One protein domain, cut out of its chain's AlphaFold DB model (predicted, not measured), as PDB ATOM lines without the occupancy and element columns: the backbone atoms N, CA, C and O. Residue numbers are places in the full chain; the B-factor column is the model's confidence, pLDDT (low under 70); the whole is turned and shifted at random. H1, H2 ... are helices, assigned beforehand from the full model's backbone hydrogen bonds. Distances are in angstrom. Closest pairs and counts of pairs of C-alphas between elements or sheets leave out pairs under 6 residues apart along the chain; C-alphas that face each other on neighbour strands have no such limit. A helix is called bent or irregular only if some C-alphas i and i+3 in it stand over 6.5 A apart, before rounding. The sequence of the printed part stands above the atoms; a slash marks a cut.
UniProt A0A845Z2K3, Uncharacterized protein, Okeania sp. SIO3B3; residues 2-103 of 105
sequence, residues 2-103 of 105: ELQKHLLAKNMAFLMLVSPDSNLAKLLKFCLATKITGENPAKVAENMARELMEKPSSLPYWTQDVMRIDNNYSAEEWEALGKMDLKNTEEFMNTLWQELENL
ATOM      1  N   GLU A   2     199.358   6.821  37.274       89.31
ATOM      2  CA  GLU A   2     198.268   7.732  37.683       89.31
ATOM      3  C   GLU A   2     197.322   8.116  36.535       89.31
ATOM      4  O   GLU A   2     196.108   8.043  36.692       89.31
ATOM      5  N   LEU A   3     197.857   8.401  35.343       89.31
ATOM      6  CA  LEU A   3     197.033   8.690  34.162       89.31
ATOM      7  C   LEU A   3     196.089   7.528  33.806       89.31
ATOM      8  O   LEU A   3     194.917   7.754  33.521       89.31
ATOM      9  N   GLN A   4     196.581   6.285  33.857       91.56
ATOM     10  CA  GLN A   4     195.772   5.098  33.564       91.56
ATOM     11  C   GLN A   4     194.669   4.881  34.607       91.56
ATOM     12  O   GLN A   4     193.549   4.538  34.242       91.56
ATOM     13  N   LYS A   5     194.963   5.115  35.893       94.19
ATOM     14  CA  LYS A   5     193.958   5.037  36.965       94.19
ATOM     15  C   LYS A   5     192.864   6.088  36.786       94.19
ATOM     16  O   LYS A   5     191.690   5.767  36.933       94.19
ATOM     17  N   HIS A   6     193.239   7.318  36.433       95.25
ATOM     18  CA  HIS A   6     192.280   8.396  36.184       95.25
ATOM     19  C   HIS A   6     191.389   8.109  34.974       95.25
ATOM     20  O   HIS A   6     190.176   8.301  35.036       95.25
ATOM     21  N   LEU A   7     191.977   7.596  33.890       94.00
ATOM     22  CA  LEU A   7     191.223   7.164  32.713       94.00
ATOM     23  C   LEU A   7     190.234   6.044  33.062       94.00
ATOM     24  O   LEU A   7     189.068   6.122  32.687       94.00
ATOM     25  N   LEU A   8     190.675   5.042  33.829       94.62
ATOM     26  CA  LEU A   8     189.805   3.964  34.294       94.62
ATOM     27  C   LEU A   8     188.647   4.502  35.148       94.62
ATOM     28  O   LEU A   8     187.502   4.142  34.896       94.62
ATOM     29  N   ALA A   9     188.921   5.394  36.103       96.69
ATOM     30  CA  ALA A   9     187.890   5.991  36.951       96.69
ATOM     31  C   ALA A   9     186.838   6.760  36.134       96.69
ATOM     32  O   ALA A   9     185.643   6.605  36.376       96.69
ATOM     33  N   LYS A  10     187.265   7.532  35.125       95.06
ATOM     34  CA  LYS A  10     186.352   8.228  34.204       95.06
ATOM     35  C   LYS A  10     185.498   7.260  33.389       95.06
ATOM     36  O   LYS A  10     184.289   7.448  33.309       95.06
ATOM     37  N   ASN A  11     186.103   6.213  32.831       94.50
ATOM     38  CA  ASN A  11     185.374   5.209  32.055       94.50
ATOM     39  C   ASN A  11     184.372   4.441  32.925       94.50
ATOM     40  O   ASN A  11     183.263   4.165  32.481       94.50
ATOM     41  N   MET A  12     184.727   4.127  34.173       95.44
ATOM     42  CA  MET A  12     183.806   3.507  35.127       95.44
ATOM     43  C   MET A  12     182.636   4.431  35.460       95.44
ATOM     44  O   MET A  12     181.495   3.996  35.379       95.44
ATOM     45  N   ALA A  13     182.905   5.699  35.790       95.12
ATOM     46  CA  ALA A  13     181.856   6.677  36.069       95.12
ATOM     47  C   ALA A  13     180.904   6.834  34.875       95.12
ATOM     48  O   ALA A  13     179.691   6.794  35.057       95.12
ATOM     49  N   PHE A  14     181.450   6.914  33.656       95.06
ATOM     50  CA  PHE A  14     180.670   6.910  32.422       95.06
ATOM     51  C   PHE A  14     179.782   5.662  32.319       95.06
ATOM     52  O   PHE A  14     178.569   5.787  32.196       95.06
ATOM     53  N   LEU A  15     180.353   4.459  32.451       94.81
ATOM     54  CA  LEU A  15     179.607   3.198  32.359       94.81
ATOM     55  C   LEU A  15     178.512   3.059  33.427       94.81
ATOM     56  O   LEU A  15     177.480   2.461  33.146       94.81
ATOM     57  N   MET A  16     178.707   3.610  34.629       94.31
ATOM     58  CA  MET A  16     177.700   3.590  35.701       94.31
ATOM     59  C   MET A  16     176.469   4.455  35.397       94.31
ATOM     60  O   MET A  16     175.430   4.255  36.024       94.31
ATOM     61  N   LEU A  17     176.573   5.399  34.459       94.81
ATOM     62  CA  LEU A  17     175.460   6.250  34.027       94.81
ATOM     63  C   LEU A  17     174.699   5.658  32.832       94.81
ATOM     64  O   LEU A  17     173.561   6.043  32.571       94.81
ATOM     65  N   VAL A  18     175.296   4.705  32.112       95.81
ATOM     66  CA  VAL A  18     174.675   4.082  30.940       95.81
ATOM     67  C   VAL A  18     173.641   3.041  31.376       95.81
ATOM     68  O   VAL A  18     173.941   2.107  32.119       95.81
ATOM     69  N   SER A  19     172.416   3.153  30.857       93.94
ATOM     70  CA  SER A  19     171.374   2.144  31.086       93.94
ATOM     71  C   SER A  19     171.711   0.832  30.357       93.94
ATOM     72  O   SER A  19     172.026   0.865  29.172       93.94
ATOM     73  N   PRO A  20     171.619  -0.345  31.005       90.31
ATOM     74  CA  PRO A  20     172.180  -1.595  30.478       90.31
ATOM     75  C   PRO A  20     171.552  -2.099  29.165       90.31
ATOM     76  O   PRO A  20     172.215  -2.840  28.432       90.31
ATOM     77  N   ASP A  21     170.317  -1.694  28.864       92.06
ATOM     78  CA  ASP A  21     169.555  -2.108  27.673       92.06
ATOM     79  C   ASP A  21     169.479  -1.023  26.582       92.06
ATOM     80  O   ASP A  21     168.820  -1.207  25.555       92.06
ATOM     81  N   SER A  22     170.176   0.095  26.790       96.44
ATOM     82  CA  SER A  22     170.215   1.238  25.876       96.44
ATOM     83  C   SER A  22     171.023   0.933  24.604       96.44
ATOM     84  O   SER A  22     171.837   0.001  24.568       96.44
ATOM     85  N   ASN A  23     170.832   1.713  23.539       97.31
ATOM     86  CA  ASN A  23     171.621   1.567  22.310       97.31
ATOM     87  C   ASN A  23     173.108   1.864  22.539       97.31
ATOM     88  O   ASN A  23     173.966   1.144  22.023       97.31
ATOM     89  N   LEU A  24     173.417   2.842  23.390       96.44
ATOM     90  CA  LEU A  24     174.766   3.118  23.867       96.44
ATOM     91  C   LEU A  24     175.375   1.898  24.569       96.44
ATOM     92  O   LEU A  24     176.488   1.497  24.231       96.44
ATOM     93  N   ALA A  25     174.646   1.239  25.478       97.00
ATOM     94  CA  ALA A  25     175.136   0.011  26.108       97.00
ATOM     95  C   ALA A  25     175.381  -1.114  25.096       97.00
ATOM     96  O   ALA A  25     176.373  -1.834  25.220       97.00
ATOM     97  N   LYS A  26     174.510  -1.279  24.096       97.56
ATOM     98  CA  LYS A  26     174.681  -2.291  23.040       97.56
ATOM     99  C   LYS A  26     175.943  -2.031  22.212       97.56
ATOM    100  O   LYS A  26     176.723  -2.961  22.020       97.56
ATOM    101  N   LEU A  27     176.188  -0.782  21.798       96.94
ATOM    102  CA  LEU A  27     177.413  -0.416  21.081       96.94
ATOM    103  C   LEU A  27     178.661  -0.668  21.943       96.94
ATOM    104  O   LEU A  27     179.622  -1.272  21.477       96.94
ATOM    105  N   LEU A  28     178.645  -0.263  23.218       95.88
ATOM    106  CA  LEU A  28     179.775  -0.476  24.131       95.88
ATOM    107  C   LEU A  28     180.050  -1.967  24.373       95.88
ATOM    108  O   LEU A  28     181.209  -2.379  24.396       95.88
ATOM    109  N   LYS A  29     179.002  -2.788  24.509       95.94
ATOM    110  CA  LYS A  29     179.121  -4.253  24.605       95.94
ATOM    111  C   LYS A  29     179.753  -4.846  23.347       95.94
ATOM    112  O   LYS A  29     180.615  -5.710  23.474       95.94
ATOM    113  N   PHE A  30     179.379  -4.360  22.164       95.94
ATOM    114  CA  PHE A  30     180.008  -4.768  20.910       95.94
ATOM    115  C   PHE A  30     181.502  -4.419  20.879       95.94
ATOM    116  O   PHE A  30     182.320  -5.300  20.633       95.94
ATOM    117  N   CYS A  31     181.882  -3.192  21.249       94.44
ATOM    118  CA  CYS A  31     183.292  -2.794  21.347       94.44
ATOM    119  C   CYS A  31     184.101  -3.658  22.333       94.44
ATOM    120  O   CYS A  31     185.290  -3.897  22.121       94.44
ATOM    121  N   LEU A  32     183.482  -4.112  23.429       93.25
ATOM    122  CA  LEU A  32     184.123  -5.014  24.389       93.25
ATOM    123  C   LEU A  32     184.288  -6.436  23.838       93.25
ATOM    124  O   LEU A  32     185.296  -7.074  24.139       93.25
ATOM    125  N   ALA A  33     183.320  -6.918  23.054       94.06
ATOM    126  CA  ALA A  33     183.350  -8.252  22.458       94.06
ATOM    127  C   ALA A  33     184.420  -8.376  21.364       94.06
ATOM    128  O   ALA A  33     185.120  -9.382  21.322       94.06
ATOM    129  N   THR A  34     184.592  -7.344  20.533       90.50
ATOM    130  CA  THR A  34     185.514  -7.386  19.383       90.50
ATOM    131  C   THR A  34     186.985  -7.278  19.748       90.50
ATOM    132  O   THR A  34     187.833  -7.761  19.012       90.50
ATOM    133  N   LYS A  35     187.311  -6.639  20.881       83.44
ATOM    134  CA  LYS A  35     188.657  -6.584  21.481       83.44
ATOM    135  C   LYS A  35     189.804  -6.510  20.451       83.44
ATOM    136  O   LYS A  35     190.472  -7.495  20.150       83.44
ATOM    137  N   ILE A  36     190.126  -5.302  20.008       86.50
ATOM    138  CA  ILE A  36     191.179  -5.058  19.010       86.50
ATOM    139  C   ILE A  36     192.555  -5.536  19.509       86.50
ATOM    140  O   ILE A  36     193.052  -5.093  20.549       86.50
ATOM    141  N   THR A  37     193.190  -6.422  18.737       83.06
ATOM    142  CA  THR A  37     194.552  -6.935  18.969       83.06
ATOM    143  C   THR A  37     195.463  -6.657  17.763       83.06
ATOM    144  O   THR A  37     195.001  -6.161  16.739       83.06
ATOM    145  N   GLY A  38     196.773  -6.910  17.881       83.00
ATOM    146  CA  GLY A  38     197.747  -6.703  16.796       83.00
ATOM    147  C   GLY A  38     198.738  -5.563  17.053       83.00
ATOM    148  O   GLY A  38     199.023  -5.224  18.203       83.00
ATOM    149  N   GLU A  39     199.307  -4.993  15.986       84.62
ATOM    150  CA  GLU A  39     200.256  -3.879  16.087       84.62
ATOM    151  C   GLU A  39     199.542  -2.559  16.405       84.62
ATOM    152  O   GLU A  39     198.628  -2.135  15.703       84.62
ATOM    153  N   ASN A  40     199.997  -1.874  17.457       88.06
ATOM    154  CA  ASN A  40     199.459  -0.584  17.902       88.06
ATOM    155  C   ASN A  40     197.916  -0.564  18.080       88.06
ATOM    156  O   ASN A  40     197.235   0.313  17.534       88.06
ATOM    157  N   PRO A  41     197.350  -1.493  18.875       89.69
ATOM    158  CA  PRO A  41     195.904  -1.709  18.958       89.69
ATOM    159  C   PRO A  41     195.159  -0.484  19.497       89.69
ATOM    160  O   PRO A  41     194.032  -0.223  19.094       89.69
ATOM    161  N   ALA A  42     195.807   0.316  20.351       90.38
ATOM    162  CA  ALA A  42     195.243   1.560  20.867       90.38
ATOM    163  C   ALA A  42     194.962   2.575  19.746       90.38
ATOM    164  O   ALA A  42     193.865   3.121  19.677       90.38
ATOM    165  N   LYS A  43     195.925   2.787  18.837       92.81
ATOM    166  CA  LYS A  43     195.763   3.718  17.711       92.81
ATOM    167  C   LYS A  43     194.729   3.218  16.703       92.81
ATOM    168  O   LYS A  43     193.972   4.016  16.161       92.81
ATOM    169  N   VAL A  44     194.704   1.910  16.443       92.56
ATOM    170  CA  VAL A  44     193.707   1.294  15.552       92.56
ATOM    171  C   VAL A  44     192.302   1.479  16.123       92.56
ATOM    172  O   VAL A  44     191.428   1.981  15.422       92.56
ATOM    173  N   ALA A  45     192.111   1.167  17.408       93.12
ATOM    174  CA  ALA A  45     190.833   1.342  18.089       93.12
ATOM    175  C   ALA A  45     190.361   2.800  18.091       93.12
ATOM    176  O   ALA A  45     189.197   3.069  17.805       93.12
ATOM    177  N   GLU A  46     191.263   3.744  18.362       94.06
ATOM    178  CA  GLU A  46     190.953   5.175  18.328       94.06
ATOM    179  C   GLU A  46     190.513   5.635  16.930       94.06
ATOM    180  O   GLU A  46     189.501   6.323  16.798       94.06
ATOM    181  N   ASN A  47     191.234   5.224  15.881       94.00
ATOM    182  CA  ASN A  47     190.886   5.571  14.504       94.00
ATOM    183  C   ASN A  47     189.507   5.030  14.112       94.00
ATOM    184  O   ASN A  47     188.690   5.787  13.597       94.00
ATOM    185  N   MET A  48     189.233   3.758  14.405       94.00
ATOM    186  CA  MET A  48     187.946   3.138  14.088       94.00
ATOM    187  C   MET A  48     186.799   3.784  14.858       94.00
ATOM    188  O   MET A  48     185.748   4.049  14.281       94.00
ATOM    189  N   ALA A  49     186.987   4.072  16.147       94.38
ATOM    190  CA  ALA A  49     185.976   4.774  16.926       94.38
ATOM    191  C   ALA A  49     185.682   6.154  16.316       94.38
ATOM    192  O   ALA A  49     184.516   6.493  16.125       94.38
ATOM    193  N   ARG A  50     186.719   6.921  15.945       94.50
ATOM    194  CA  ARG A  50     186.558   8.234  15.303       94.50
ATOM    195  C   ARG A  50     185.813   8.144  13.971       94.50
ATOM    196  O   ARG A  50     184.905   8.936  13.749       94.50
ATOM    197  N   GLU A  51     186.154   7.181  13.118       94.25
ATOM    198  CA  GLU A  51     185.480   6.978  11.827       94.25
ATOM    199  C   GLU A  51     183.970   6.759  11.989       94.25
ATOM    200  O   GLU A  51     183.178   7.331  11.236       94.25
ATOM    201  N   LEU A  52     183.555   5.988  13.001       94.88
ATOM    202  CA  LEU A  52     182.137   5.801  13.306       94.88
ATOM    203  C   LEU A  52     181.469   7.103  13.771       94.88
ATOM    204  O   LEU A  52     180.349   7.389  13.353       94.88
ATOM    205  N   MET A  53     182.140   7.899  14.613       93.56
ATOM    206  CA  MET A  53     181.603   9.186  15.080       93.56
ATOM    207  C   MET A  53     181.425  10.182  13.924       93.56
ATOM    208  O   MET A  53     180.442  10.916  13.885       93.56
ATOM    209  N   GLU A  54     182.360  10.205  12.971       93.69
ATOM    210  CA  GLU A  54     182.319  11.097  11.805       93.69
ATOM    211  C   GLU A  54     181.280  10.657  10.764       93.69
ATOM    212  O   GLU A  54     180.703  11.495  10.066       93.69
ATOM    213  N   LYS A  55     181.018   9.347  10.653       93.69
ATOM    214  CA  LYS A  55     180.062   8.793   9.690       93.69
ATOM    215  C   LYS A  55     179.169   7.711  10.318       93.69
ATOM    216  O   LYS A  55     179.281   6.547   9.950       93.69
ATOM    217  N   PRO A  56     178.192   8.071  11.169       91.06
ATOM    218  CA  PRO A  56     177.341   7.099  11.872       91.06
ATOM    219  C   PRO A  56     176.565   6.146  10.949       91.06
ATOM    220  O   PRO A  56     176.289   5.002  11.302       91.06
ATOM    221  N   SER A  57     176.243   6.593   9.731       91.38
ATOM    222  CA  SER A  57     175.573   5.772   8.715       91.38
ATOM    223  C   SER A  57     176.417   4.598   8.208       91.38
ATOM    224  O   SER A  57     175.876   3.697   7.568       91.38
ATOM    225  N   SER A  58     177.726   4.573   8.486       93.44
ATOM    226  CA  SER A  58     178.601   3.450   8.145       93.44
ATOM    227  C   SER A  58     178.539   2.300   9.151       93.44
ATOM    228  O   SER A  58     179.182   1.287   8.893       93.44
ATOM    229  N   LEU A  59     177.765   2.397  10.243       95.38
ATOM    230  CA  LEU A  59     177.740   1.407  11.328       95.38
ATOM    231  C   LEU A  59     177.679  -0.069  10.861       95.38
ATOM    232  O   LEU A  59     178.463  -0.871  11.371       95.38
ATOM    233  N   PRO A  60     176.848  -0.473   9.875       94.12
ATOM    234  CA  PRO A  60     176.832  -1.862   9.405       94.12
ATOM    235  C   PRO A  60     178.139  -2.317   8.746       94.12
ATOM    236  O   PRO A  60     178.498  -3.485   8.849       94.12
ATOM    237  N   TYR A  61     178.846  -1.416   8.066       93.69
ATOM    238  CA  TYR A  61     180.155  -1.706   7.474       93.69
ATOM    239  C   TYR A  61     181.246  -1.656   8.540       93.69
ATOM    240  O   TYR A  61     182.072  -2.556   8.623       93.69
ATOM    241  N   TRP A  62     181.176  -0.662   9.423       95.62
ATOM    242  CA  TRP A  62     182.103  -0.500  10.533       95.62
ATOM    243  C   TRP A  62     182.127  -1.729  11.450       95.62
ATOM    244  O   TRP A  62     183.197  -2.205  11.810       95.62
ATOM    245  N   THR A  63     180.964  -2.301  11.782       95.00
ATOM    246  CA  THR A  63     180.898  -3.532  12.595       95.00
ATOM    247  C   THR A  63     181.613  -4.708  11.920       95.00
ATOM    248  O   THR A  63     182.327  -5.449  12.593       95.00
ATOM    249  N   GLN A  64     181.497  -4.845  10.594       91.88
ATOM    250  CA  GLN A  64     182.212  -5.872   9.828       91.88
ATOM    251  C   GLN A  64     183.722  -5.630   9.821       91.88
ATOM    252  O   GLN A  64     184.490  -6.568  10.024       91.88
ATOM    253  N   ASP A  65     184.146  -4.383   9.610       92.38
ATOM    254  CA  ASP A  65     185.561  -4.016   9.584       92.38
ATOM    255  C   ASP A  65     186.227  -4.283  10.936       92.38
ATOM    256  O   ASP A  65     187.328  -4.831  10.982       92.38
ATOM    257  N   VAL A  66     185.534  -3.969  12.035       91.88
ATOM    258  CA  VAL A  66     186.018  -4.214  13.397       91.88
ATOM    259  C   VAL A  66     186.140  -5.711  13.690       91.88
ATOM    260  O   VAL A  66     187.191  -6.146  14.154       91.88
ATOM    261  N   MET A  67     185.112  -6.507  13.379       91.31
ATOM    262  CA  MET A  67     185.138  -7.966  13.588       91.31
ATOM    263  C   MET A  67     186.167  -8.687  12.703       91.31
ATOM    264  O   MET A  67     186.563  -9.811  12.983       91.31
ATOM    265  N   ARG A  68     186.600  -8.072  11.598       89.56
ATOM    266  CA  ARG A  68     187.561  -8.679  10.669       89.56
ATOM    267  C   ARG A  68     189.023  -8.468  11.079       89.56
ATOM    268  O   ARG A  68     189.899  -9.112  10.503       89.56
ATOM    269  N   ILE A  69     189.317  -7.594  12.046       85.62
ATOM    270  CA  ILE A  69     190.694  -7.184  12.384       85.62
ATOM    271  C   ILE A  69     191.619  -8.369  12.660       85.62
ATOM    272  O   ILE A  69     192.751  -8.387  12.177       85.62
ATOM    273  N   ASP A  70     191.153  -9.350  13.426       81.88
ATOM    274  CA  ASP A  70     191.944 -10.520  13.807       81.88
ATOM    275  C   ASP A  70     191.667 -11.752  12.921       81.88
ATOM    276  O   ASP A  70     192.256 -12.814  13.125       81.88
ATOM    277  N   ASN A  71     190.819 -11.595  11.893       80.88
ATOM    278  CA  ASN A  71     190.294 -12.648  11.019       80.88
ATOM    279  C   ASN A  71     189.664 -13.839  11.772       80.88
ATOM    280  O   ASN A  71     189.585 -14.936  11.211       80.88
ATOM    281  N   ASN A  72     189.212 -13.649  13.013       82.50
ATOM    282  CA  ASN A  72     188.677 -14.713  13.847       82.50
ATOM    283  C   ASN A  72     187.371 -14.292  14.532       82.50
ATOM    284  O   ASN A  72     187.360 -13.861  15.677       82.50
ATOM    285  N   TYR A  73     186.256 -14.532  13.847       87.88
ATOM    286  CA  TYR A  73     184.929 -14.238  14.376       87.88
ATOM    287  C   TYR A  73     184.566 -15.161  15.549       87.88
ATOM    288  O   TYR A  73     184.338 -16.362  15.370       87.88
ATOM    289  N   SER A  74     184.465 -14.587  16.739       91.00
ATOM    290  CA  SER A  74     184.025 -15.258  17.961       91.00
ATOM    291  C   SER A  74     182.497 -15.318  18.078       91.00
ATOM    292  O   SER A  74     181.759 -14.557  17.443       91.00
ATOM    293  N   ALA A  75     181.992 -16.239  18.904       93.56
ATOM    294  CA  ALA A  75     180.556 -16.340  19.170       93.56
ATOM    295  C   ALA A  75     180.036 -15.095  19.908       93.56
ATOM    296  O   ALA A  75     178.922 -14.640  19.657       93.56
ATOM    297  N   GLU A  76     180.869 -14.528  20.778       94.69
ATOM    298  CA  GLU A  76     180.597 -13.331  21.563       94.69
ATOM    299  C   GLU A  76     180.410 -12.095  20.674       94.69
ATOM    300  O   GLU A  76     179.508 -11.292  20.920       94.69
ATOM    301  N   GLU A  77     181.208 -11.948  19.611       94.50
ATOM    302  CA  GLU A  77     181.046 -10.858  18.640       94.50
ATOM    303  C   GLU A  77     179.746 -10.980  17.848       94.50
ATOM    304  O   GLU A  77     179.018  -9.995  17.705       94.50
ATOM    305  N   TRP A  78     179.413 -12.187  17.377       94.94
ATOM    306  CA  TRP A  78     178.148 -12.433  16.681       94.94
ATOM    307  C   TRP A  78     176.942 -12.175  17.579       94.94
ATOM    308  O   TRP A  78     175.959 -11.573  17.144       94.94
ATOM    309  N   GLU A  79     177.015 -12.600  18.840       96.62
ATOM    310  CA  GLU A  79     175.968 -12.341  19.818       96.62
ATOM    311  C   GLU A  79     175.824 -10.839  20.091       96.62
ATOM    312  O   GLU A  79     174.704 -10.319  20.108       96.62
ATOM    313  N   ALA A  80     176.935 -10.124  20.282       96.44
ATOM    314  CA  ALA A  80     176.915  -8.688  20.527       96.44
ATOM    315  C   ALA A  80     176.359  -7.914  19.324       96.44
ATOM    316  O   ALA A  80     175.500  -7.051  19.512       96.44
ATOM    317  N   LEU A  81     176.767  -8.268  18.099       96.06
ATOM    318  CA  LEU A  81     176.232  -7.687  16.867       96.06
ATOM    319  C   LEU A  81     174.730  -7.959  16.733       96.06
ATOM    320  O   LEU A  81     173.953  -7.045  16.463       96.06
ATOM    321  N   GLY A  82     174.299  -9.200  16.975       95.31
ATOM    322  CA  GLY A  82     172.884  -9.573  16.940       95.31
ATOM    323  C   GLY A  82     172.044  -8.778  17.944       95.31
ATOM    324  O   GLY A  82     170.951  -8.320  17.613       95.31
ATOM    325  N   LYS A  83     172.575  -8.537  19.150       96.25
ATOM    326  CA  LYS A  83     171.920  -7.729  20.195       96.25
ATOM    327  C   LYS A  83     171.799  -6.245  19.851       96.25
ATOM    328  O   LYS A  83     170.969  -5.571  20.464       96.25
ATOM    329  N   MET A  84     172.585  -5.726  18.906       95.69
ATOM    330  CA  MET A  84     172.406  -4.356  18.416       95.69
ATOM    331  C   MET A  84     171.110  -4.199  17.604       95.69
ATOM    332  O   MET A  84     170.609  -3.082  17.527       95.69
ATOM    333  N   ASP A  85     170.550  -5.291  17.059       93.19
ATOM    334  CA  ASP A  85     169.278  -5.325  16.310       93.19
ATOM    335  C   ASP A  85     169.173  -4.195  15.266       93.19
ATOM    336  O   ASP A  85     168.222  -3.412  15.247       93.19
ATOM    337  N   LEU A  86     170.196  -4.085  14.406       92.38
ATOM    338  CA  LEU A  86     170.371  -3.003  13.428       92.38
ATOM    339  C   LEU A  86     169.379  -3.078  12.249       92.38
ATOM    340  O   LEU A  86     169.771  -3.213  11.093       92.38
ATOM    341  N   LYS A  87     168.079  -2.960  12.531       90.69
ATOM    342  CA  LYS A  87     167.012  -2.864  11.519       90.69
ATOM    343  C   LYS A  87     167.016  -1.513  10.810       90.69
ATOM    344  O   LYS A  87     166.759  -1.441   9.612       90.69
ATOM    345  N   ASN A  88     167.316  -0.452  11.559       93.12
ATOM    346  CA  ASN A  88     167.436   0.912  11.069       93.12
ATOM    347  C   ASN A  88     168.648   1.579  11.732       93.12
ATOM    348  O   ASN A  88     168.626   1.913  12.914       93.12
ATOM    349  N   THR A  89     169.727   1.743  10.966       93.31
ATOM    350  CA  THR A  89     170.989   2.308  11.473       93.31
ATOM    351  C   THR A  89     170.839   3.761  11.913       93.31
ATOM    352  O   THR A  89     171.400   4.150  12.933       93.31
ATOM    353  N   GLU A  90     170.097   4.563  11.153       93.12
ATOM    354  CA  GLU A  90     169.920   5.984  11.451       93.12
ATOM    355  C   GLU A  90     169.162   6.167  12.766       93.12
ATOM    356  O   GLU A  90     169.600   6.907  13.641       93.12
ATOM    357  N   GLU A  91     168.073   5.419  12.943       95.06
ATOM    358  CA  GLU A  91     167.313   5.405  14.191       95.06
ATOM    359  C   GLU A  91     168.165   4.924  15.369       95.06
ATOM    360  O   GLU A  91     168.197   5.588  16.404       95.06
ATOM    361  N   PHE A  92     168.925   3.833  15.195       96.56
ATOM    362  CA  PHE A  92     169.814   3.320  16.237       96.56
ATOM    363  C   PHE A  92     170.794   4.394  16.727       96.56
ATOM    364  O   PHE A  92     170.914   4.607  17.937       96.56
ATOM    365  N   MET A  93     171.462   5.079  15.791       95.81
ATOM    366  CA  MET A  93     172.451   6.112  16.103       95.81
ATOM    367  C   MET A  93     171.807   7.376  16.677       95.81
ATOM    368  O   MET A  93     172.345   7.941  17.623       95.81
ATOM    369  N   ASN A  94     170.635   7.788  16.186       95.56
ATOM    370  CA  ASN A  94     169.901   8.923  16.749       95.56
ATOM    371  C   ASN A  94     169.500   8.670  18.207       95.56
ATOM    372  O   ASN A  94     169.711   9.533  19.059       95.56
ATOM    373  N   THR A  95     168.976   7.481  18.520       96.56
ATOM    374  CA  THR A  95     168.674   7.093  19.905       96.56
ATOM    375  C   THR A  95     169.939   7.050  20.757       96.56
ATOM    376  O   THR A  95     169.931   7.548  21.878       96.56
ATOM    377  N   LEU A  96     171.042   6.513  20.230       96.19
ATOM    378  CA  LEU A  96     172.323   6.479  20.936       96.19
ATOM    379  C   LEU A  96     172.817   7.890  21.296       96.19
ATOM    380  O   LEU A  96     173.286   8.102  22.414       96.19
ATOM    381  N   TRP A  97     172.681   8.865  20.392       95.12
ATOM    382  CA  TRP A  97     173.054  10.256  20.671       95.12
ATOM    383  C   TRP A  97     172.163  10.911  21.716       95.12
ATOM    384  O   TRP A  97     172.680  11.543  22.630       95.12
ATOM    385  N   GLN A  98     170.850  10.690  21.650       95.62
ATOM    386  CA  GLN A  98     169.930  11.164  22.685       95.62
ATOM    387  C   GLN A  98     170.264  10.562  24.056       95.62
ATOM    388  O   GLN A  98     170.268  11.262  25.065       95.62
ATOM    389  N   GLU A  99     170.571   9.265  24.111       96.00
ATOM    390  CA  GLU A  99     171.012   8.604  25.341       96.00
ATOM    391  C   GLU A  99     172.298   9.229  25.885       96.00
ATOM    392  O   GLU A  99     172.376   9.470  27.086       96.00
ATOM    393  N   LEU A 100     173.271   9.527  25.017       94.31
ATOM    394  CA  LEU A 100     174.531  10.169  25.388       94.31
ATOM    395  C   LEU A 100     174.319  11.589  25.939       94.31
ATOM    396  O   LEU A 100     174.898  11.928  26.969       94.31
ATOM    397  N   GLU A 101     173.475  12.398  25.295       93.62
ATOM    398  CA  GLU A 101     173.114  13.747  25.757       93.62
ATOM    399  C   GLU A 101     172.451  13.716  27.142       93.62
ATOM    400  O   GLU A 101     172.735  14.557  27.994       93.62
ATOM    401  N   ASN A 102     171.629  12.696  27.409       93.88
ATOM    402  CA  ASN A 102     170.936  12.533  28.687       93.88
ATOM    403  C   ASN A 102     171.857  12.143  29.857       93.88
ATOM    404  O   ASN A 102     171.433  12.235  31.013       93.88
ATOM    405  N   LEU A 103     173.101  11.722  29.597       89.75
ATOM    406  CA  LEU A 103     174.045  11.358  30.660       89.75
ATOM    407  C   LEU A 103     174.561  12.567  31.456       89.75
ATOM    408  O   LEU A 103     175.092  12.360  32.545       89.75
TER     409      LEU A 103
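Overview. This is residues 2 to 103 of the 105 residues of an uncharacterized protein of Okeania sp. SIO3B3 (UniProt A0A845Z2K3). Two roughly antiparallel pairs of helices, H2 with H5 and the hairpin of H3 and H4, stand loosely side by side, with H6 running across one end of H2 and of H4. H1 reaches out from this body as an arm, its residues 2 to 13 standing free. The printed part has 102 residues with six named helices, H1 to H6 in that order, and no named strand: the class is all helix. The whole is compact, with a radius of gyration of the C-alphas of 13.9 A, and spans 34 by 34 by 26 A.

Arrangement. H1, residues 2 to 17, touches no helix. H2, residues 23 to 34, is apart from H1, but only just, at 8.3 A between the closest C-alphas. H3, residues 41 to 54, touches H4, residues 56 to 67, with its residues 48 to 52 alone. The two form a helical hairpin at a shallow tilt of 24 degrees, opposite ways; their closest C-alphas, those of Leu 52 and Leu 59, are 6.5 A apart. H2 and H4 are close but not clearly touching, with the closest C-alphas, of Thr 34 and Met 67, 5.8 A apart. H5, residues 75 to 84, touches H2 at a shallow tilt of 16 degrees, opposite ways, with the closest C-alphas, of Phe 30 and Ala 80, 5.0 A apart. H6, residues 89 to 101, touches residues 23 to 24 of H2, about perpendicular at 75 degrees; the closest C-alphas, of Leu 24 and Leu 96, are 5.1 A apart. With residues 89 to 93 H6 also touches residues 56 to 60 of H4, about perpendicular at 82 degrees; the closest C-alphas, of Ser 57 and Glu 90, are 6.3 A apart. H3 is apart from H5 and from H6. In H1, H2, H3, H5 and H6 each O i to N i+4 pair is within hydrogen-bond range; in H4 5 of 8 are.

Along the chain. H1 begins at C-alpha 2, (198.268, 7.732, 37.683), and is 23.1 A long from first to last C-alpha. H2 measures 16.8 A and H3 20.0 A. H4, 17.0 A, is irregular: C-alphas 57 and 60 are 7.8 A apart. H5 measures 14.5 A and begins at C-alpha 75, (180.556, -16.340, 19.170). H6, 18.4 A, ends at C-alpha 101, (173.114, 13.747, 25.757).

Size, cuts and confidence. The two C-alphas farthest apart, those of Glu 2 and Lys 87, are 42.1 A from each other. Without residues 2 to 13 the body spans 36 by 26 by 25 A. The printed part has no cut and no long link. The mean pLDDT of the printed part is 93.0, and no printed residue is under 70.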